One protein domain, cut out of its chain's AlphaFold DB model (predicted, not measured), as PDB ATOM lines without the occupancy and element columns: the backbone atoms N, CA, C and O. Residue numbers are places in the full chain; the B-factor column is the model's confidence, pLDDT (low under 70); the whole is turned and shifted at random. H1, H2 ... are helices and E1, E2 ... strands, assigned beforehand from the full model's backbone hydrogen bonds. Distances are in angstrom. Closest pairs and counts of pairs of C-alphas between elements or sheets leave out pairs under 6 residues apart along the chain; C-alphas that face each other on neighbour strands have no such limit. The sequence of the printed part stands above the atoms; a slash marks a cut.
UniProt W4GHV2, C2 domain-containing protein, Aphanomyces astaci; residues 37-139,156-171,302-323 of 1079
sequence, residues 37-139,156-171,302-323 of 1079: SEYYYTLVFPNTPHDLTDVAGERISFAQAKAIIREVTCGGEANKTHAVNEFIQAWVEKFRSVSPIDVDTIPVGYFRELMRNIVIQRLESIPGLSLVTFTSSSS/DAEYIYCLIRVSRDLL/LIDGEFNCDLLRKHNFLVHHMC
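What this domain is: This is residues 37 to 139, 156 to 171 and 302 to 323 of the 1079 residues of the protein "C2 domain-containing protein" of Aphanomyces astaci (UniProt W4GHV2). The domain is a twisted sheet of four strands with one long helix, H3, running along one face, in the middle of the domain, and a helical hairpin of H1 and H2 on the far side of H3, where H2 crosses it. A two-stranded ribbon, E2 and E3, sits by the first residues of H3, and the short helix H6 packs at the sheet's E6 edge. The printed part has 141 residues with six named helices and six named strands, in the order E1 E2 H1 H2 E3 H3 E4 E5 H4 H5 H6 E6; the class is mixed, helices and strands. The large sheet has the order E4, E5, E1, E6, all antiparallel. The whole is compact, with a radius of gyration of the C-alphas of 15.6 A and spans of 45 by 41 by 26 A.

How they stand to each other: E1, residues 41 to 46, is an inner strand between E5, residues 159 to 166, and E6, residues 320 to 322; N 43 and O 162 are 2.9 A apart, and N 42 and O 322 2.9 A. E5 also pairs with the edge strand E4, residues 129 to 135, with N 130 and O 165 at 2.8 A. E2, residues 59 to 61, pairs antiparallel with E3, residues 105 to 107, with N 60 and O 106 at 2.9 A. H1, residues 62 to 72, and H2, residues 77 to 95, form a helical hairpin and touch at a steep tilt of 45 degrees, opposite ways; their closest C-alphas are those of Arg 70 and Lys 80, 5.4 A. H3, residues 108 to 124, touches H2 at a steep tilt of 57 degrees, the closest C-alphas being those of Phe 87 and Ile 118, 7.1 A. H3 is on the large sheet at a height of 10.4 A, along the strands, at 17 degrees to E1 on the local plane. H6, residues 309 to 314, is also on this sheet, with 12 pairs of C-alphas within 10 A; H3 and H6 with the sheet E4 E5 E1 E6 form two layers, one of helices and one of strands. H6 touches H1, with the C-alphas of Val 72 and Leu 311 closest, 5.8 A. H4, residues 168 to 171, and H5, residues 302 to 306, are only just not on the sheet, each with 4 pairs of C-alphas within 10 A. In H1, H2, H3, H5 and H6 every O i to N i+4 pair is within hydrogen-bond range; H4 is too short for one.

Where its parts are: E1 begins at C-alpha 41 (-26.599, 24.941, -28.566) and E6 ends at C-alpha 322 (-26.510, 21.850, -23.236). H2 is 27.0 A long, H3 24.1 A, E5 22.8 A and E4 20.1 A.

The domain as a whole: The C-alphas farthest apart are those of Ala 56 and Asp 169, 48.8 A. Residues 140 to 155 and 172 to 301 are not printed; the gaps are 12.1 A and 9.7 A between C-alphas. The link E1 to E2 is long. Low confidence, under 70, falls on residues 37 to 38, 48 to 57, 137 to 139 and 156 to 157.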
ATOM      1  N   SER A  37     -31.782  33.448 -26.887       55.44
ATOM      2  CA  SER A  37     -32.793  32.695 -27.647       55.44
ATOM      3  C   SER A  37     -32.413  32.479 -29.115       55.44
ATOM      4  O   SER A  37     -32.918  31.549 -29.739       55.44
ATOM      5  N   GLU A  38     -31.485  33.270 -29.660       61.59
ATOM      6  CA  GLU A  38     -31.030  33.127 -31.047       61.59
ATOM      7  C   GLU A  38     -30.050  31.959 -31.258       61.59
ATOM      8  O   GLU A  38     -29.772  31.581 -32.402       61.59
ATOM      9  N   TYR A  39     -29.520  31.378 -30.177       72.06
ATOM     10  CA  TYR A  39     -28.527  30.305 -30.218       72.06
ATOM     11  C   TYR A  39     -29.148  28.963 -29.836       72.06
ATOM     12  O   TYR A  39     -29.877  28.841 -28.856       72.06
ATOM     13  N   TYR A  40     -28.831  27.921 -30.605       80.38
ATOM     14  CA  TYR A  40     -29.481  26.615 -30.464       80.38
ATOM     15  C   TYR A  40     -28.742  25.685 -29.501       80.38
ATOM     16  O   TYR A  40     -29.353  24.796 -28.905       80.38
ATOM     17  N   TYR A  41     -27.426  25.853 -29.352       89.00
ATOM     18  CA  TYR A  41     -26.599  24.941 -28.566       89.00
ATOM     19  C   TYR A  41     -25.450  25.672 -27.873       89.00
ATOM     20  O   TYR A  41     -24.962  26.691 -28.366       89.00
ATOM     21  N   THR A  42     -25.004  25.157 -26.728       88.88
ATOM     22  CA  THR A  42     -23.937  25.776 -25.934       88.88
ATOM     23  C   THR A  42     -22.918  24.749 -25.468       88.88
ATOM     24  O   THR A  42     -23.268  23.710 -24.902       88.88
ATOM     25  N   LEU A  43     -21.641  25.067 -25.677       91.06
ATOM     26  CA  LEU A  43     -20.500  24.344 -25.125       91.06
ATOM     27  C   LEU A  43     -19.920  25.142 -23.951       91.06
ATOM     28  O   LEU A  43     -19.611  26.325 -24.093       91.06
ATOM     29  N   VAL A  44     -19.774  24.492 -22.798       89.31
ATOM     30  CA  VAL A  44     -19.253  25.093 -21.565       89.31
ATOM     31  C   VAL A  44     -17.858  24.547 -21.290       89.31
ATOM     32  O   VAL A  44     -17.688  23.377 -20.932       89.31
ATOM     33  N   PHE A  45     -16.848  25.395 -21.449       88.12
ATOM     34  CA  PHE A  45     -15.453  25.058 -21.186       88.12
ATOM     35  C   PHE A  45     -15.028  25.529 -19.788       88.12
ATOM     36  O   PHE A  45     -15.467  26.592 -19.342       88.12
ATOM     37  N   PRO A  46     -14.142  24.786 -19.101       84.94
ATOM     38  CA  PRO A  46     -13.583  25.244 -17.838       84.94
ATOM     39  C   PRO A  46     -12.641  26.427 -18.086       84.94
ATOM     40  O   PRO A  46     -11.821  26.389 -19.016       84.94
ATOM     41  N   ASN A  47     -12.716  27.460 -17.246       79.56
ATOM     42  CA  ASN A  47     -11.707  28.508 -17.238       79.56
ATOM     43  C   ASN A  47     -10.550  28.088 -16.320       79.56
ATOM     44  O   ASN A  47     -10.670  28.083 -15.098       79.56
ATOM     45  N   THR A  48      -9.431  27.655 -16.898       66.62
ATOM     46  CA  THR A  48      -8.248  27.249 -16.128       66.62
ATOM     47  C   THR A  48      -7.376  28.470 -15.822       66.62
ATOM     48  O   THR A  48      -6.846  29.053 -16.770       66.62
ATOM     49  N   PRO A  49      -7.177  28.865 -14.548       57.59
ATOM     50  CA  PRO A  49      -6.317  29.997 -14.216       57.59
ATOM     51  C   PRO A  49      -4.849  29.701 -14.559       57.59
ATOM     52  O   PRO A  49      -4.345  28.596 -14.351       57.59
ATOM     53  N   HIS A  50      -4.145  30.710 -15.076       54.53
ATOM     54  CA  HIS A  50      -2.723  30.645 -15.425       54.53
ATOM     55  C   HIS A  50      -1.808  30.776 -14.191       54.53
ATOM     56  O   HIS A  50      -0.875  31.583 -14.193       54.53
ATOM     57  N   ASP A  51      -2.042  30.016 -13.121       47.38
ATOM     58  CA  ASP A  51      -1.154  30.069 -11.957       47.38
ATOM     59  C   ASP A  51       0.093  29.201 -12.183       47.38
ATOM     60  O   ASP A  51       0.095  27.974 -12.089       47.38
ATOM     61  N   LEU A  52       1.208  29.875 -12.482       45.72
ATOM     62  CA  LEU A  52       2.553  29.306 -12.672       45.72
ATOM     63  C   LEU A  52       3.118  28.597 -11.420       45.72
ATOM     64  O   LEU A  52       4.218  28.044 -11.468       45.72
ATOM     65  N   THR A  53       2.411  28.647 -10.291       45.28
ATOM     66  CA  THR A  53       2.802  28.060  -9.003       45.28
ATOM     67  C   THR A  53       2.410  26.591  -8.867       45.28
ATOM     68  O   THR A  53       3.003  25.897  -8.040       45.28
ATOM     69  N   ASP A  54       1.508  26.080  -9.713       44.91
ATOM     70  CA  ASP A  54       1.032  24.694  -9.649       44.91
ATOM     71  C   ASP A  54       1.958  23.733 -10.422       44.91
ATOM     72  O   ASP A  54       1.597  23.006 -11.349       44.91
ATOM     73  N   VAL A  55       3.237  23.738 -10.033       45.38
ATOM     74  CA  VAL A  55       4.301  22.867 -10.571       45.38
ATOM     75  C   VAL A  55       4.062  21.382 -10.212       45.38
ATOM     76  O   VAL A  55       4.772  20.504 -10.700       45.38
ATOM     77  N   ALA A  56       3.033  21.083  -9.409       48.69
ATOM     78  CA  ALA A  56       2.608  19.738  -9.016       48.69
ATOM     79  C   ALA A  56       1.474  19.145  -9.885       48.69
ATOM     80  O   ALA A  56       0.984  18.058  -9.576       48.69
ATOM     81  N   GLY A  57       1.051  19.828 -10.955       61.38
ATOM     82  CA  GLY A  57      -0.011  19.351 -11.844       61.38
ATOM     83  C   GLY A  57       0.373  18.132 -12.695       61.38
ATOM     84  O   GLY A  57       1.518  17.976 -13.130       61.38
ATOM     85  N   GLU A  58      -0.616  17.280 -12.971       76.94
ATOM     86  CA  GLU A  58      -0.519  16.137 -13.882       76.94
ATOM     87  C   GLU A  58      -0.011  16.585 -15.270       76.94
ATOM     88  O   GLU A  58      -0.427  17.616 -15.811       76.94
ATOM     89  N   ARG A  59       0.933  15.827 -15.841       83.44
ATOM     90  CA  ARG A  59       1.526  16.089 -17.160       83.44
ATOM     91  C   ARG A  59       1.120  15.004 -18.142       83.44
ATOM     92  O   ARG A  59       1.127  13.827 -17.794       83.44
ATOM     93  N   ILE A  60       0.850  15.403 -19.377       85.38
ATOM     94  CA  ILE A  60       0.482  14.502 -20.469       85.38
ATOM     95  C   ILE A  60       1.591  14.460 -21.520       85.38
ATOM     96  O   ILE A  60       2.170  15.503 -21.837       85.38
ATOM     97  N   SER A  61       1.903  13.271 -22.047       89.69
ATOM     98  CA  SER A  61       2.852  13.139 -23.159       89.69
ATOM     99  C   SER A  61       2.206  13.460 -24.505       89.69
ATOM    100  O   SER A  61       1.002  13.282 -24.695       89.69
ATOM    101  N   PHE A  62       3.008  13.885 -25.477       87.88
ATOM    102  CA  PHE A  62       2.541  14.184 -26.825       87.88
ATOM    103  C   PHE A  62       1.882  12.963 -27.489       87.88
ATOM    104  O   PHE A  62       0.823  13.090 -28.105       87.88
ATOM    105  N   ALA A  63       2.436  11.760 -27.288       87.06
ATOM    106  CA  ALA A  63       1.830  10.520 -27.776       87.06
ATOM    107  C   ALA A  63       0.425  10.277 -27.196       87.06
ATOM    108  O   ALA A  63      -0.487   9.879 -27.925       87.06
ATOM    109  N   GLN A  64       0.235  10.537 -25.898       86.31
ATOM    110  CA  GLN A  64      -1.067  10.412 -25.237       86.31
ATOM    111  C   GLN A  64      -2.050  11.476 -25.734       86.31
ATOM    112  O   GLN A  64      -3.188  11.149 -26.063       86.31
ATOM    113  N   ALA A  65      -1.608  12.729 -25.861       86.56
ATOM    114  CA  ALA A  65      -2.427  13.825 -26.373       86.56
ATOM    115  C   ALA A  65      -2.910  13.564 -27.812       86.56
ATOM    116  O   ALA A  65      -4.093  13.714 -28.116       86.56
ATOM    117  N   LYS A  66      -2.018  13.074 -28.682       88.25
ATOM    118  CA  LYS A  66      -2.341  12.667 -30.056       88.25
ATOM    119  C   LYS A  66      -3.358  11.524 -30.106       88.25
ATOM    120  O   LYS A  66      -4.242  11.533 -30.963       88.25
ATOM    121  N   ALA A  67      -3.241  10.545 -29.206       86.06
ATOM    122  CA  ALA A  67      -4.206   9.454 -29.108       86.06
ATOM    123  C   ALA A  67      -5.598   9.966 -28.703       86.06
ATOM    124  O   ALA A  67      -6.573   9.630 -29.369       86.06
ATOM    125  N   ILE A  68      -5.668  10.843 -27.696       86.75
ATOM    126  CA  ILE A  68      -6.924  11.440 -27.215       86.75
ATOM    127  C   ILE A  68      -7.611  12.260 -28.310       86.75
ATOM    128  O   ILE A  68      -8.810  12.126 -28.520       86.75
ATOM    129  N   ILE A  69      -6.869  13.063 -29.074       87.19
ATOM    130  CA  ILE A  69      -7.453  13.862 -30.168       87.19
ATOM    131  C   ILE A  69      -8.052  12.972 -31.248       87.19
ATOM    132  O   ILE A  69      -9.153  13.226 -31.733       87.19
ATOM    133  N   ARG A  70      -7.352  11.893 -31.598       85.75
ATOM    134  CA  ARG A  70      -7.832  10.913 -32.575       85.75
ATOM    135  C   ARG A  70      -9.062  10.137 -32.087       85.75
ATOM    136  O   ARG A  70      -9.843   9.651 -32.910       85.75
ATOM    137  N   GLU A  71      -9.204   9.988 -30.773       83.06
ATOM    138  CA  GLU A  71     -10.350   9.353 -30.120       83.06
ATOM    139  C   GLU A  71     -11.569  10.284 -30.097       83.06
ATOM    140  O   GLU A  71     -12.655   9.872 -30.493       83.06
ATOM    141  N   VAL A  72     -11.366  11.542 -29.704       85.38
ATOM    142  CA  VAL A  72     -12.414  12.564 -29.587       85.38
ATOM    143  C   VAL A  72     -12.935  13.032 -30.948       85.38
ATOM    144  O   VAL A  72     -14.110  13.372 -31.067       85.38
ATOM    145  N   THR A  73     -12.083  13.064 -31.974       85.50
ATOM    146  CA  THR A  73     -12.473  13.510 -33.319       85.50
ATOM    147  C   THR A  73     -13.336  12.452 -34.010       85.50
ATOM    148  O   THR A  73     -12.936  11.287 -34.146       85.50
ATOM    149  N   CYS A  74     -14.500  12.874 -34.492       78.56
ATOM    150  CA  CYS A  74     -15.440  12.046 -35.234       78.56
ATOM    151  C   CYS A  74     -15.123  12.015 -36.744       78.56
ATOM    152  O   CYS A  74     -14.296  12.760 -37.271       78.56
ATOM    153  N   GLY A  75     -15.751  11.077 -37.456       73.69
ATOM    154  CA  GLY A  75     -15.582  10.910 -38.901       73.69
ATOM    155  C   GLY A  75     -14.491   9.916 -39.323       73.69
ATOM    156  O   GLY A  75     -14.017   9.079 -38.547       73.69
ATOM    157  N   GLY A  76     -14.149   9.956 -40.613       73.38
ATOM    158  CA  GLY A  76     -13.214   9.018 -41.240       73.38
ATOM    159  C   GLY A  76     -11.753   9.225 -40.828       73.38
ATOM    160  O   GLY A  76     -11.376  10.244 -40.256       73.38
ATOM    161  N   GLU A  77     -10.893   8.267 -41.184       74.94
ATOM    162  CA  GLU A  77      -9.456   8.299 -40.861       74.94
ATOM    163  C   GLU A  77      -8.741   9.555 -41.399       74.94
ATOM    164  O   GLU A  77      -7.812  10.068 -40.776       74.94
ATOM    165  N   ALA A  78      -9.221  10.100 -42.519       79.50
ATOM    166  CA  ALA A  78      -8.732  11.357 -43.072       79.50
ATOM    167  C   ALA A  78      -9.002  12.557 -42.142       79.50
ATOM    168  O   ALA A  78      -8.072  13.315 -41.873       79.50
ATOM    169  N   ASN A  79     -10.221  12.696 -41.594       80.81
ATOM    170  CA  ASN A  79     -10.553  13.802 -40.679       80.81
ATOM    171  C   ASN A  79      -9.745  13.696 -39.379       80.81
ATOM    172  O   ASN A  79      -9.183  14.672 -38.890       80.81
ATOM    173  N   LYS A  80      -9.586  12.470 -38.874       83.81
ATOM    174  CA  LYS A  80      -8.750  12.184 -37.704       83.81
ATOM    175  C   LYS A  80      -7.283  12.548 -37.916       83.81
ATOM    176  O   LYS A  80      -6.653  13.128 -37.037       83.81
ATOM    177  N   THR A  81      -6.735  12.219 -39.083       85.25
ATOM    178  CA  THR A  81      -5.358  12.587 -39.442       85.25
ATOM    179  C   THR A  81      -5.217  14.105 -39.576       85.25
ATOM    180  O   THR A  81      -4.228  14.668 -39.113       85.25
ATOM    181  N   HIS A  82      -6.225  14.773 -40.146       86.19
ATOM    182  CA  HIS A  82      -6.281  16.231 -40.236       86.19
ATOM    183  C   HIS A  82      -6.264  16.890 -38.848       86.19
ATOM    184  O   HIS A  82      -5.418  17.742 -38.599       86.19
ATOM    185  N   ALA A  83      -7.093  16.411 -37.914       85.38
ATOM    186  CA  ALA A  83      -7.164  16.922 -36.540       85.38
ATOM    187  C   ALA A  83      -5.827  16.815 -35.802       85.38
ATOM    188  O   ALA A  83      -5.409  17.724 -35.088       85.38
ATOM    189  N   VAL A  84      -5.123  15.699 -35.997       87.69
ATOM    190  CA  VAL A  84      -3.790  15.500 -35.423       87.69
ATOM    191  C   VAL A  84      -2.773  16.480 -36.011       87.69
ATOM    192  O   VAL A  84      -1.917  16.975 -35.281       87.69
ATOM    193  N   ASN A  85      -2.848  16.771 -37.311       87.81
ATOM    194  CA  ASN A  85      -1.945  17.726 -37.951       87.81
ATOM    195  C   ASN A  85      -2.208  19.161 -37.474       87.81
ATOM    196  O   ASN A  85      -1.254  19.872 -37.165       87.81
ATOM    197  N   GLU A  86      -3.475  19.559 -37.344       86.56
ATOM    198  CA  GLU A  86      -3.868  20.852 -36.763       86.56
ATOM    199  C   GLU A  86      -3.389  20.973 -35.313       86.56
ATOM    200  O   GLU A  86      -2.826  21.994 -34.926       86.56
ATOM    201  N   PHE A  87      -3.502  19.902 -34.524       88.00
ATOM    202  CA  PHE A  87      -2.958  19.869 -33.169       88.00
ATOM    203  C   PHE A  87      -1.438  20.045 -33.126       88.00
ATOM    204  O   PHE A  87      -0.936  20.796 -32.292       88.00
ATOM    205  N   ILE A  88      -0.698  19.377 -34.018       87.38
ATOM    206  CA  ILE A  88       0.759  19.542 -34.128       87.38
ATOM    207  C   ILE A  88       1.105  21.002 -34.429       87.38
ATOM    208  O   ILE A  88       2.018  21.554 -33.817       87.38
ATOM    209  N   GLN A  89       0.372  21.632 -35.349       86.00
ATOM    210  CA  GLN A  89       0.576  23.036 -35.703       86.00
ATOM    211  C   GLN A  89       0.276  23.961 -34.519       86.00
ATOM    212  O   GLN A  89       1.137  24.754 -34.141       86.00
ATOM    213  N   ALA A  90      -0.878  23.793 -33.872       83.81
ATOM    214  CA  ALA A  90      -1.280  24.590 -32.718       83.81
ATOM    215  C   ALA A  90      -0.312  24.420 -31.530       83.81
ATOM    216  O   ALA A  90      -0.029  25.372 -30.801       83.81
ATOM    217  N   TRP A  91       0.252  23.221 -31.350       84.50
ATOM    218  CA  TRP A  91       1.296  22.956 -30.360       84.50
ATOM    219  C   TRP A  91       2.578  23.739 -30.658       84.50
ATOM    220  O   TRP A  91       3.104  24.431 -29.784       84.50
ATOM    221  N   VAL A  92       3.080  23.631 -31.893       85.81
ATOM    222  CA  VAL A  92       4.295  24.324 -32.348       85.81
ATOM    223  C   VAL A  92       4.136  25.837 -32.215       85.81
ATOM    224  O   VAL A  92       5.054  26.507 -31.744       85.81
ATOM    225  N   GLU A  93       2.966  26.369 -32.565       84.19
ATOM    226  CA  GLU A  93       2.663  27.795 -32.475       84.19
ATOM    227  C   GLU A  93       2.582  28.282 -31.021       84.19
ATOM    228  O   GLU A  93       3.271  29.237 -30.649       84.19
ATOM    229  N   LYS A  94       1.813  27.590 -30.166       80.69
ATOM    230  CA  LYS A  94       1.598  27.991 -28.767       80.69
ATOM    231  C   LYS A  94       2.880  27.932 -27.935       80.69
ATOM    232  O   LYS A  94       3.139  28.839 -27.145       80.69
ATOM    233  N   PHE A  95       3.692  26.887 -28.106       81.62
ATOM    234  CA  PHE A  95       4.921  26.691 -27.327       81.62
ATOM    235  C   PHE A  95       6.191  27.179 -28.031       81.62
ATOM    236  O   PHE A  95       7.271  27.116 -27.439       81.62
ATOM    237  N   ARG A  96       6.081  27.681 -29.271       77.25
ATOM    238  CA  ARG A  96       7.211  28.116 -30.114       77.25
ATOM    239  C   ARG A  96       8.332  27.066 -30.167       77.25
ATOM    240  O   ARG A  96       9.512  27.399 -30.042       77.25
ATOM    241  N   SER A  97       7.956  25.793 -30.300       75.62
ATOM    242  CA  SER A  97       8.866  24.641 -30.265       75.62
ATOM    243  C   SER A  97       9.147  24.072 -31.661       75.62
ATOM    244  O   SER A  97       8.440  24.360 -32.621       75.62
ATOM    245  N   VAL A  98      10.166  23.215 -31.783       75.69
ATOM    246  CA  VAL A  98      10.308  22.316 -32.947       75.69
ATOM    247  C   VAL A  98       9.153  21.300 -32.934       75.69
ATOM    248  O   VAL A  98       8.469  21.168 -31.914       75.69
ATOM    249  N   SER A  99       8.914  20.603 -34.055       77.88
ATOM    250  CA  SER A  99       7.922  19.520 -34.129       77.88
ATOM    251  C   SER A  99       8.059  18.590 -32.915       77.88
ATOM    252  O   SER A  99       9.158  18.071 -32.695       77.88
ATOM    253  N   PRO A 100       6.982  18.388 -32.138       82.00
ATOM    254  CA  PRO A 100       7.041  17.635 -30.895       82.00
ATOM    255  C   PRO A 100       7.404  16.170 -31.143       82.00
ATOM    256  O   PRO A 100       7.023  15.577 -32.157       82.00
ATOM    257  N   ILE A 101       8.144  15.588 -30.204       83.75
ATOM    258  CA  ILE A 101       8.468  14.161 -30.154       83.75
ATOM    259  C   ILE A 101       7.476  13.490 -29.199       83.75
ATOM    260  O   ILE A 101       7.041  14.090 -28.223       83.75
ATOM    261  N   ASP A 102       7.152  12.217 -29.426       84.12
ATOM    262  CA  ASP A 102       6.199  11.427 -28.623       84.12
ATOM    263  C   ASP A 102       6.442  11.446 -27.094       84.12
ATOM    264  O   ASP A 102       5.517  11.189 -26.319       84.12
ATOM    265  N   VAL A 103       7.667  11.768 -26.660       85.44
ATOM    266  CA  VAL A 103       8.099  11.829 -25.251       85.44
ATOM    267  C   VAL A 103       7.890  13.217 -24.621       85.44
ATOM    268  O   VAL A 103       7.935  13.340 -23.397       85.44
ATOM    269  N   ASP A 104       7.644  14.260 -25.417       84.69
ATOM    270  CA  ASP A 104       7.468  15.624 -24.916       84.69
ATOM    271  C   ASP A 104       6.230  15.712 -24.020       84.69
ATOM    272  O   ASP A 104       5.194  15.123 -24.325       84.69
ATOM    273  N   THR A 105       6.327  16.434 -22.899       84.81
ATOM    274  CA  THR A 105       5.232  16.538 -21.921       84.81
ATOM    275  C   THR A 105       4.825  17.979 -21.668       84.81
ATOM    276  O   THR A 105       5.681  18.853 -21.523       84.81
ATOM    277  N   ILE A 106       3.517  18.212 -21.542       85.00
ATOM    278  CA  ILE A 106       2.956  19.502 -21.123       85.00
ATOM    279  C   ILE A 106       2.044  19.331 -19.905       85.00
ATOM    280  O   ILE A 106       1.474  18.254 -19.710       85.00
ATOM    281  N   PRO A 107       1.886  20.374 -19.074       84.44
ATOM    282  CA  PRO A 107       0.841  20.399 -18.057       84.44
ATOM    283  C   PRO A 107      -0.548  20.232 -18.683       84.44
ATOM    284  O   PRO A 107      -0.850  20.848 -19.711       84.44
ATOM    285  N   VAL A 108      -1.413  19.443 -18.040       81.94
ATOM    286  CA  VAL A 108      -2.780  19.170 -18.525       81.94
ATOM    287  C   VAL A 108      -3.608  20.453 -18.687       81.94
ATOM    288  O   VAL A 108      -4.407  20.533 -19.616       81.94
ATOM    289  N   GLY A 109      -3.384  21.492 -17.873       78.81
ATOM    290  CA  GLY A 109      -4.059  22.792 -18.019       78.81
ATOM    291  C   GLY A 109      -3.833  23.441 -19.393       78.81
ATOM    292  O   GLY A 109      -4.790  23.780 -20.085       78.81
ATOM    293  N   TYR A 110      -2.581  23.498 -19.860       82.56
ATOM    294  CA  TYR A 110      -2.279  24.027 -21.193       82.56
ATOM    295  C   TYR A 110      -2.840  23.156 -22.315       82.56
ATOM    296  O   TYR A 110      -3.211  23.689 -23.365       82.56
ATOM    297  N   PHE A 111      -2.901  21.838 -22.098       85.88
ATOM    298  CA  PHE A 111      -3.532  20.917 -23.039       85.88
ATOM    299  C   PHE A 111      -5.039  21.169 -23.140       85.88
ATOM    300  O   PHE A 111      -5.557  21.221 -24.250       85.88
ATOM    301  N   ARG A 112      -5.735  21.409 -22.019       85.25
ATOM    302  CA  ARG A 112      -7.169  21.750 -22.012       85.25
ATOM    303  C   ARG A 112      -7.464  23.025 -22.793       85.25
ATOM    304  O   ARG A 112      -8.381  23.045 -23.605       85.25
ATOM    305  N   GLU A 113      -6.655  24.061 -22.602       81.75
ATOM    306  CA  GLU A 113      -6.776  25.294 -23.383       81.75
ATOM    307  C   GLU A 113      -6.513  25.072 -24.875       81.75
ATOM    308  O   GLU A 113      -7.211  25.629 -25.715       81.75
ATOM    309  N   LEU A 114      -5.495  24.271 -25.212       85.06
ATOM    310  CA  LEU A 114      -5.170  23.956 -26.602       85.06
ATOM    311  C   LEU A 114      -6.318  23.184 -27.264       85.06
ATOM    312  O   LEU A 114      -6.712  23.514 -28.378       85.06
ATOM    313  N   MET A 115      -6.907  22.224 -26.548       86.88
ATOM    314  CA  MET A 115      -8.091  21.487 -26.990       86.88
ATOM    315  C   MET A 115      -9.297  22.400 -27.198       86.88
ATOM    316  O   MET A 115      -9.943  22.300 -28.236       86.88
ATOM    317  N   ARG A 116      -9.582  23.315 -26.261       87.50
ATOM    318  CA  ARG A 116     -10.655  24.310 -26.419       87.50
ATOM    319  C   ARG A 116     -10.467  25.121 -27.701       87.50
ATOM    320  O   ARG A 116     -11.407  25.242 -28.478       87.50
ATOM    321  N   ASN A 117      -9.259  25.628 -27.937       85.12
ATOM    322  CA  ASN A 117      -8.966  26.430 -29.123       85.12
ATOM    323  C   ASN A 117      -9.139  25.619 -30.415       85.12
ATOM    324  O   ASN A 117      -9.727  26.125 -31.359       85.12
ATOM    325  N   ILE A 118      -8.697  24.357 -30.443       86.88
ATOM    326  CA  ILE A 118      -8.868  23.475 -31.609       86.88
ATOM    327  C   ILE A 118     -10.343  23.185 -31.875       86.88
ATOM    328  O   ILE A 118     -10.767  23.198 -33.027       86.88
ATOM    329  N   VAL A 119     -11.128  22.933 -30.823       87.38
ATOM    330  CA  VAL A 119     -12.571  22.703 -30.958       87.38
ATOM    331  C   VAL A 119     -13.250  23.938 -31.539       87.38
ATOM    332  O   VAL A 119     -13.974  23.814 -32.520       87.38
ATOM    333  N   ILE A 120     -12.979  25.124 -30.989       87.00
ATOM    334  CA  ILE A 120     -13.564  26.379 -31.480       87.00
ATOM    335  C   ILE A 120     -13.120  26.654 -32.921       87.00
ATOM    336  O   ILE A 120     -13.973  26.846 -33.776       87.00
ATOM    337  N   GLN A 121     -11.824  26.564 -33.225       86.31
ATOM    338  CA  GLN A 121     -11.282  26.821 -34.565       86.31
ATOM    339  C   GLN A 121     -11.851  25.867 -35.626       86.31
ATOM    340  O   GLN A 121     -12.116  26.276 -36.756       86.31
ATOM    341  N   ARG A 122     -12.055  24.589 -35.283       86.00
ATOM    342  CA  ARG A 122     -12.692  23.622 -36.188       86.00
ATOM    343  C   ARG A 122     -14.171  23.898 -36.400       86.00
ATOM    344  O   ARG A 122     -14.667  23.665 -37.491       86.00
ATOM    345  N   LEU A 123     -14.875  24.376 -35.381       87.69
ATOM    346  CA  LEU A 123     -16.267  24.780 -35.541       87.69
ATOM    347  C   LEU A 123     -16.360  26.077 -36.368       87.69
ATOM    348  O   LEU A 123     -17.215  26.171 -37.241       87.69
ATOM    349  N   GLU A 124     -15.447  27.034 -36.168       85.94
ATOM    350  CA  GLU A 124     -15.348  28.276 -36.957       85.94
ATOM    351  C   GLU A 124     -15.012  28.022 -38.430       85.94
ATOM    352  O   GLU A 124     -15.416  28.795 -39.297       85.94
ATOM    353  N   SER A 125     -14.285  26.942 -38.739       85.62
ATOM    354  CA  SER A 125     -13.943  26.599 -40.123       85.62
ATOM    355  C   SER A 125     -15.128  26.047 -40.925       85.62
ATOM    356  O   SER A 125     -15.047  25.988 -42.156       85.62
ATOM    357  N   ILE A 126     -16.237  25.682 -40.267       85.62
ATOM    358  CA  ILE A 126     -17.458  25.222 -40.933       85.62
ATOM    359  C   ILE A 126     -18.205  26.438 -41.502       85.62
ATOM    360  O   ILE A 126     -18.721  27.265 -40.741       85.62
ATOM    361  N   PRO A 127     -18.338  26.557 -42.837       85.62
ATOM    362  CA  PRO A 127     -19.020  27.691 -43.443       85.62
ATOM    363  C   PRO A 127     -20.501  27.696 -43.052       85.62
ATOM    364  O   PRO A 127     -21.213  26.716 -43.264       85.62
ATOM    365  N   GLY A 128     -20.971  28.816 -42.503       82.50
ATOM    366  CA  GLY A 128     -22.354  28.975 -42.049       82.50
ATOM    367  C   GLY A 128     -22.589  28.649 -40.573       82.50
ATOM    368  O   GLY A 128     -23.725  28.764 -40.118       82.50
ATOM    369  N   LEU A 129     -21.561  28.289 -39.800       86.44
ATOM    370  CA  LEU A 129     -21.660  28.221 -38.344       86.44
ATOM    371  C   LEU A 129     -21.228  29.559 -37.726       86.44
ATOM    372  O   LEU A 129     -20.133  30.048 -37.988       86.44
ATOM    373  N   SER A 130     -22.084  30.160 -36.901       84.19
ATOM    374  CA  SER A 130     -21.768  31.372 -36.138       84.19
ATOM    375  C   SER A 130     -21.554  31.022 -34.671       84.19
ATOM    376  O   SER A 130     -22.389  30.343 -34.062       84.19
ATOM    377  N   LEU A 131     -20.444  31.501 -34.117       85.56
ATOM    378  CA  LEU A 131     -19.996  31.193 -32.767       85.56
ATOM    379  C   LEU A 131     -19.794  32.489 -31.993       85.56
ATOM    380  O   LEU A 131     -19.198  33.435 -32.505       85.56
ATOM    381  N   VAL A 132     -20.280  32.522 -30.755       83.19
ATOM    382  CA  VAL A 132     -20.041  33.636 -29.834       83.19
ATOM    383  C   VAL A 132     -19.506  33.091 -28.528       83.19
ATOM    384  O   VAL A 132     -20.146  32.269 -27.874       83.19
ATOM    385  N   THR A 133     -18.323  33.564 -28.140       80.81
ATOM    386  CA  THR A 133     -17.676  33.163 -26.892       80.81
ATOM    387  C   THR A 133     -17.661  34.291 -25.877       80.81
ATOM    388  O   THR A 133     -17.266  35.407 -26.210       80.81
ATOM    389  N   PHE A 134     -18.018  34.003 -24.628       77.94
ATOM    390  CA  PHE A 134     -17.904  34.948 -23.515       77.94
ATOM    391  C   PHE A 134     -17.606  34.215 -22.201       77.94
ATOM    392  O   PHE A 134     -17.783  33.003 -22.091       77.94
ATOM    393  N   THR A 135     -17.117  34.936 -21.197       77.44
ATOM    394  CA  THR A 135     -16.800  34.389 -19.868       77.44
ATOM    395  C   THR A 135     -17.941  34.649 -18.889       77.44
ATOM    396  O   THR A 135     -18.597  35.687 -18.988       77.44
ATOM    397  N   SER A 136     -18.161  33.758 -17.917       70.12
ATOM    398  CA  SER A 136     -19.094  34.006 -16.803       70.12
ATOM    399  C   SER A 136     -18.776  35.355 -16.135       70.12
ATOM    400  O   SER A 136     -17.604  35.628 -15.868       70.12
ATOM    401  N   SER A 137     -19.792  36.194 -15.899       59.09
ATOM    402  CA  SER A 137     -19.706  37.575 -15.375       59.09
ATOM    403  C   SER A 137     -18.578  37.774 -14.344       59.09
ATOM    404  O   SER A 137     -18.538  37.064 -13.346       59.09
ATOM    405  N   SER A 138     -17.622  38.690 -14.550       36.41
ATOM    406  CA  SER A 138     -17.761  40.153 -14.410       36.41
ATOM    407  C   SER A 138     -18.842  40.819 -15.272       36.41
ATOM    408  O   SER A 138     -18.601  41.252 -16.394       36.41
ATOM    409  N   SER A 139     -20.034  40.979 -14.707       41.19
ATOM    410  CA  SER A 139     -21.075  41.889 -15.189       41.19
ATOM    411  C   SER A 139     -21.574  42.671 -13.977       41.19
ATOM    412  O   SER A 139     -22.628  42.377 -13.413       41.19
ATOM    413  N   ASP A 156     -12.326  35.414 -10.250       54.78
ATOM    414  CA  ASP A 156     -11.927  34.841 -11.531       54.78
ATOM    415  C   ASP A 156     -13.146  34.132 -12.145       54.78
ATOM    416  O   ASP A 156     -13.814  33.345 -11.475       54.78
ATOM    417  N   ALA A 157     -13.475  34.444 -13.402       62.66
ATOM    418  CA  ALA A 157     -14.568  33.793 -14.122       62.66
ATOM    419  C   ALA A 157     -14.365  32.266 -14.121       62.66
ATOM    420  O   ALA A 157     -13.273  31.801 -14.434       62.66
ATOM    421  N   GLU A 158     -15.391  31.481 -13.797       72.88
ATOM    422  CA  GLU A 158     -15.278  30.021 -13.647       72.88
ATOM    423  C   GLU A 158     -15.428  29.284 -14.992       72.88
ATOM    424  O   GLU A 158     -14.764  28.273 -15.241       72.88
ATOM    425  N   TYR A 159     -16.248  29.828 -15.900       82.69
ATOM    426  CA  TYR A 159     -16.623  29.176 -17.157       82.69
ATOM    427  C   TYR A 159     -16.419  30.072 -18.381       82.69
ATOM    428  O   TYR A 159     -16.556  31.297 -18.327       82.69
ATOM    429  N   ILE A 160     -16.122  29.428 -19.512       83.88
ATOM    430  CA  ILE A 160     -16.127  30.034 -20.845       83.88
ATOM    431  C   ILE A 160     -17.264  29.398 -21.639       83.88
ATOM    432  O   ILE A 160     -17.262  28.191 -21.895       83.88
ATOM    433  N   TYR A 161     -18.218  30.221 -22.048       85.69
ATOM    434  CA  TYR A 161     -19.361  29.826 -22.854       85.69
ATOM    435  C   TYR A 161     -19.050  29.992 -24.330       85.69
ATOM    436  O   TYR A 161     -18.509  31.018 -24.729       85.69
ATOM    437  N   CYS A 162     -19.415  29.000 -25.134       87.88
ATOM    438  CA  CYS A 162     -19.421  29.069 -26.588       87.88
ATOM    439  C   CYS A 162     -20.844  28.781 -27.077       87.88
ATOM    440  O   CYS A 162     -21.319  27.644 -27.002       87.88
ATOM    441  N   LEU A 163     -21.535  29.832 -27.514       86.38
ATOM    442  CA  LEU A 163     -22.873  29.775 -28.087       86.38
ATOM    443  C   LEU A 163     -22.778  29.481 -29.581       86.38
ATOM    444  O   LEU A 163     -21.975  30.094 -30.285       86.38
ATOM    445  N   ILE A 164     -23.620  28.569 -30.060       88.94
ATOM    446  CA  ILE A 164     -23.580  28.061 -31.429       88.94
ATOM    447  C   ILE A 164     -24.920  28.316 -32.112       88.94
ATOM    448  O   ILE A 164     -25.977  27.907 -31.621       88.94
ATOM    449  N   ARG A 165     -24.862  28.958 -33.278       85.38
ATOM    450  CA  ARG A 165     -25.997  29.160 -34.180       85.38
ATOM    451  C   ARG A 165     -25.619  28.724 -35.593       85.38
ATOM    452  O   ARG A 165     -24.498  28.940 -36.046       85.38
ATOM    453  N   VAL A 166     -26.565  28.092 -36.276       86.62
ATOM    454  CA  VAL A 166     -26.418  27.600 -37.652       86.62
ATOM    455  C   VAL A 166     -27.121  28.574 -38.597       86.62
ATOM    456  O   VAL A 166     -28.245  28.997 -38.317       86.62
ATOM    457  N   SER A 167     -26.475  28.935 -39.707       86.75
ATOM    458  CA  SER A 167     -27.067  29.771 -40.753       86.75
ATOM    459  C   SER A 167     -28.216  29.054 -41.466       86.75
ATOM    460  O   SER A 167     -28.300  27.824 -41.478       86.75
ATOM    461  N   ARG A 168     -29.099  29.826 -42.111       84.56
ATOM    462  CA  ARG A 168     -30.223  29.282 -42.890       84.56
ATOM    463  C   ARG A 168     -29.750  28.278 -43.947       84.56
ATOM    464  O   ARG A 168     -30.288  27.177 -44.012       84.56
ATOM    465  N   ASP A 169     -28.734  28.632 -44.728       86.06
ATOM    466  CA  ASP A 169     -28.282  27.813 -45.859       86.06
ATOM    467  C   ASP A 169     -27.673  26.484 -45.405       86.06
ATOM    468  O   ASP A 169     -27.989  25.428 -45.961       86.06
ATOM    469  N   LEU A 170     -26.852  26.512 -44.347       89.44
ATOM    470  CA  LEU A 170     -26.257  25.301 -43.783       89.44
ATOM    471  C   LEU A 170     -27.337  24.402 -43.171       89.44
ATOM    472  O   LEU A 170     -27.325  23.189 -43.375       89.44
ATOM    473  N   LEU A 171     -28.309  24.991 -42.472       89.50
ATOM    474  CA  LEU A 171     -29.443  24.260 -41.913       89.50
ATOM    475  C   LEU A 171     -30.270  23.578 -43.013       89.50
ATOM    476  O   LEU A 171     -30.625  22.410 -42.864       89.50
ATOM    477  N   LEU A 302     -24.304  18.230 -36.443       89.06
ATOM    478  CA  LEU A 302     -23.086  18.859 -36.965       89.06
ATOM    479  C   LEU A 302     -21.926  18.773 -35.967       89.06
ATOM    480  O   LEU A 302     -20.827  18.363 -36.334       89.06
ATOM    481  N   ILE A 303     -22.178  19.120 -34.702       89.50
ATOM    482  CA  ILE A 303     -21.157  19.079 -33.645       89.50
ATOM    483  C   ILE A 303     -20.674  17.641 -33.421       89.50
ATOM    484  O   ILE A 303     -19.470  17.400 -33.426       89.50
ATOM    485  N   ASP A 304     -21.603  16.691 -33.290       84.56
ATOM    486  CA  ASP A 304     -21.316  15.266 -33.100       84.56
ATOM    487  C   ASP A 304     -20.606  14.655 -34.330       84.56
ATOM    488  O   ASP A 304     -19.895  13.653 -34.209       84.56
ATOM    489  N   GLY A 305     -20.761  15.269 -35.511       82.44
ATOM    490  CA  GLY A 305     -20.039  14.931 -36.737       82.44
ATOM    491  C   GLY A 305     -18.545  15.273 -36.690       82.44
ATOM    492  O   GLY A 305     -17.735  14.514 -37.230       82.44
ATOM    493  N   GLU A 306     -18.169  16.351 -35.997       85.88
ATOM    494  CA  GLU A 306     -16.770  16.771 -35.833       85.88
ATOM    495  C   GLU A 306     -16.120  16.207 -34.573       85.88
ATOM    496  O   GLU A 306     -14.996  15.696 -34.614       85.88
ATOM    497  N   PHE A 307     -16.824  16.260 -33.445       87.69
ATOM    498  CA  PHE A 307     -16.298  15.861 -32.149       87.69
ATOM    499  C   PHE A 307     -17.320  15.081 -31.343       87.69
ATOM    500  O   PHE A 307     -18.496  15.416 -31.281       87.69
ATOM    501  N   ASN A 308     -16.841  14.090 -30.606       86.25
ATOM    502  CA  ASN A 308     -17.654  13.416 -29.617       86.25
ATOM    503  C   ASN A 308     -17.678  14.241 -28.315       86.25
ATOM    504  O   ASN A 308     -16.721  14.216 -27.532       86.25
ATOM    505  N   CYS A 309     -18.769  14.979 -28.080       87.38
ATOM    506  CA  CYS A 309     -18.940  15.801 -26.878       87.38
ATOM    507  C   CYS A 309     -18.892  14.993 -25.570       87.38
ATOM    508  O   CYS A 309     -18.361  15.488 -24.575       87.38
ATOM    509  N   ASP A 310     -19.375  13.747 -25.574       84.81
ATOM    510  CA  ASP A 310     -19.353  12.888 -24.387       84.81
ATOM    511  C   ASP A 310     -17.912  12.495 -24.022       84.81
ATOM    512  O   ASP A 310     -17.532  12.508 -22.848       84.81
ATOM    513  N   LEU A 311     -17.063  12.219 -25.021       83.81
ATOM    514  CA  LEU A 311     -15.631  11.979 -24.810       83.81
ATOM    515  C   LEU A 311     -14.900  13.244 -24.350       83.81
ATOM    516  O   LEU A 311     -14.070  13.169 -23.440       83.81
ATOM    517  N   LEU A 312     -15.222  14.411 -24.922       88.56
ATOM    518  CA  LEU A 312     -14.682  15.696 -24.455       88.56
ATOM    519  C   LEU A 312     -14.997  15.930 -22.973       88.56
ATOM    520  O   LEU A 312     -14.124  16.373 -22.221       88.56
ATOM    521  N   ARG A 313     -16.218  15.591 -22.547       88.62
ATOM    522  CA  ARG A 313     -16.644  15.667 -21.147       88.62
ATOM    523  C   ARG A 313     -15.904  14.659 -20.273       88.62
ATOM    524  O   ARG A 313     -15.362  15.031 -19.237       88.62
ATOM    525  N   LYS A 314     -15.788  13.403 -20.716       85.62
ATOM    526  CA  LYS A 314     -15.071  12.336 -19.994       85.62
ATOM    527  C   LYS A 314     -13.600  12.678 -19.727       85.62
ATOM    528  O   LYS A 314     -13.074  12.346 -18.667       85.62
ATOM    529  N   HIS A 315     -12.939  13.353 -20.667       85.31
ATOM    530  CA  HIS A 315     -11.558  13.820 -20.508       85.31
ATOM    531  C   HIS A 315     -11.430  15.177 -19.785       85.31
ATOM    532  O   HIS A 315     -10.316  15.680 -19.631       85.31
ATOM    533  N   ASN A 316     -12.536  15.759 -19.302       85.25
ATOM    534  CA  ASN A 316     -12.591  17.070 -18.646       85.25
ATOM    535  C   ASN A 316     -12.095  18.238 -19.527       85.25
ATOM    536  O   ASN A 316     -11.546  19.215 -19.009       85.25
ATOM    537  N   PHE A 317     -12.249  18.148 -20.854       87.06
ATOM    538  CA  PHE A 317     -12.059  19.298 -21.754       87.06
ATOM    539  C   PHE A 317     -13.293  20.185 -21.807       87.06
ATOM    540  O   PHE A 317     -13.182  21.390 -22.009       87.06
ATOM    541  N   LEU A 318     -14.457  19.576 -21.610       88.94
ATOM    542  CA  LEU A 318     -15.749  20.228 -21.578       88.94
ATOM    543  C   LEU A 318     -16.401  19.948 -20.222       88.94
ATOM    544  O   LEU A 318     -16.372  18.810 -19.759       88.94
ATOM    545  N   VAL A 319     -16.976  20.970 -19.587       86.31
ATOM    546  CA  VAL A 319     -17.728  20.797 -18.333       86.31
ATOM    547  C   VAL A 319     -19.121  20.266 -18.667       86.31
ATOM    548  O   VAL A 319     -19.528  19.205 -18.191       86.31
ATOM    549  N   HIS A 320     -19.810  20.974 -19.564       86.62
ATOM    550  CA  HIS A 320     -21.152  20.647 -20.029       86.62
ATOM    551  C   HIS A 320     -21.329  20.989 -21.514       86.62
ATOM    552  O   HIS A 320     -20.702  21.904 -22.044       86.62
ATOM    553  N   HIS A 321     -22.230  20.267 -22.175       90.06
ATOM    554  CA  HIS A 321     -22.870  20.687 -23.419       90.06
ATOM    555  C   HIS A 321     -24.378  20.662 -23.186       90.06
ATOM    556  O   HIS A 321     -24.898  19.669 -22.678       90.06
ATOM    557  N   MET A 322     -25.080  21.736 -23.526       88.62
ATOM    558  CA  MET A 322     -26.510  21.850 -23.236       88.62
ATOM    559  C   MET A 322     -27.248  22.660 -24.298       88.62
ATOM    560  O   MET A 322     -26.649  23.409 -25.070       88.62
ATOM    561  N   CYS A 323     -28.566  22.480 -24.324       88.69
ATOM    562  CA  CYS A 323     -29.484  23.338 -25.063       88.69
ATOM    563  C   CYS A 323     -29.994  24.400 -24.089       88.69
ATOM    564  O   CYS A 323     -30.350  24.048 -22.969       88.69
TER     565      CYS A 323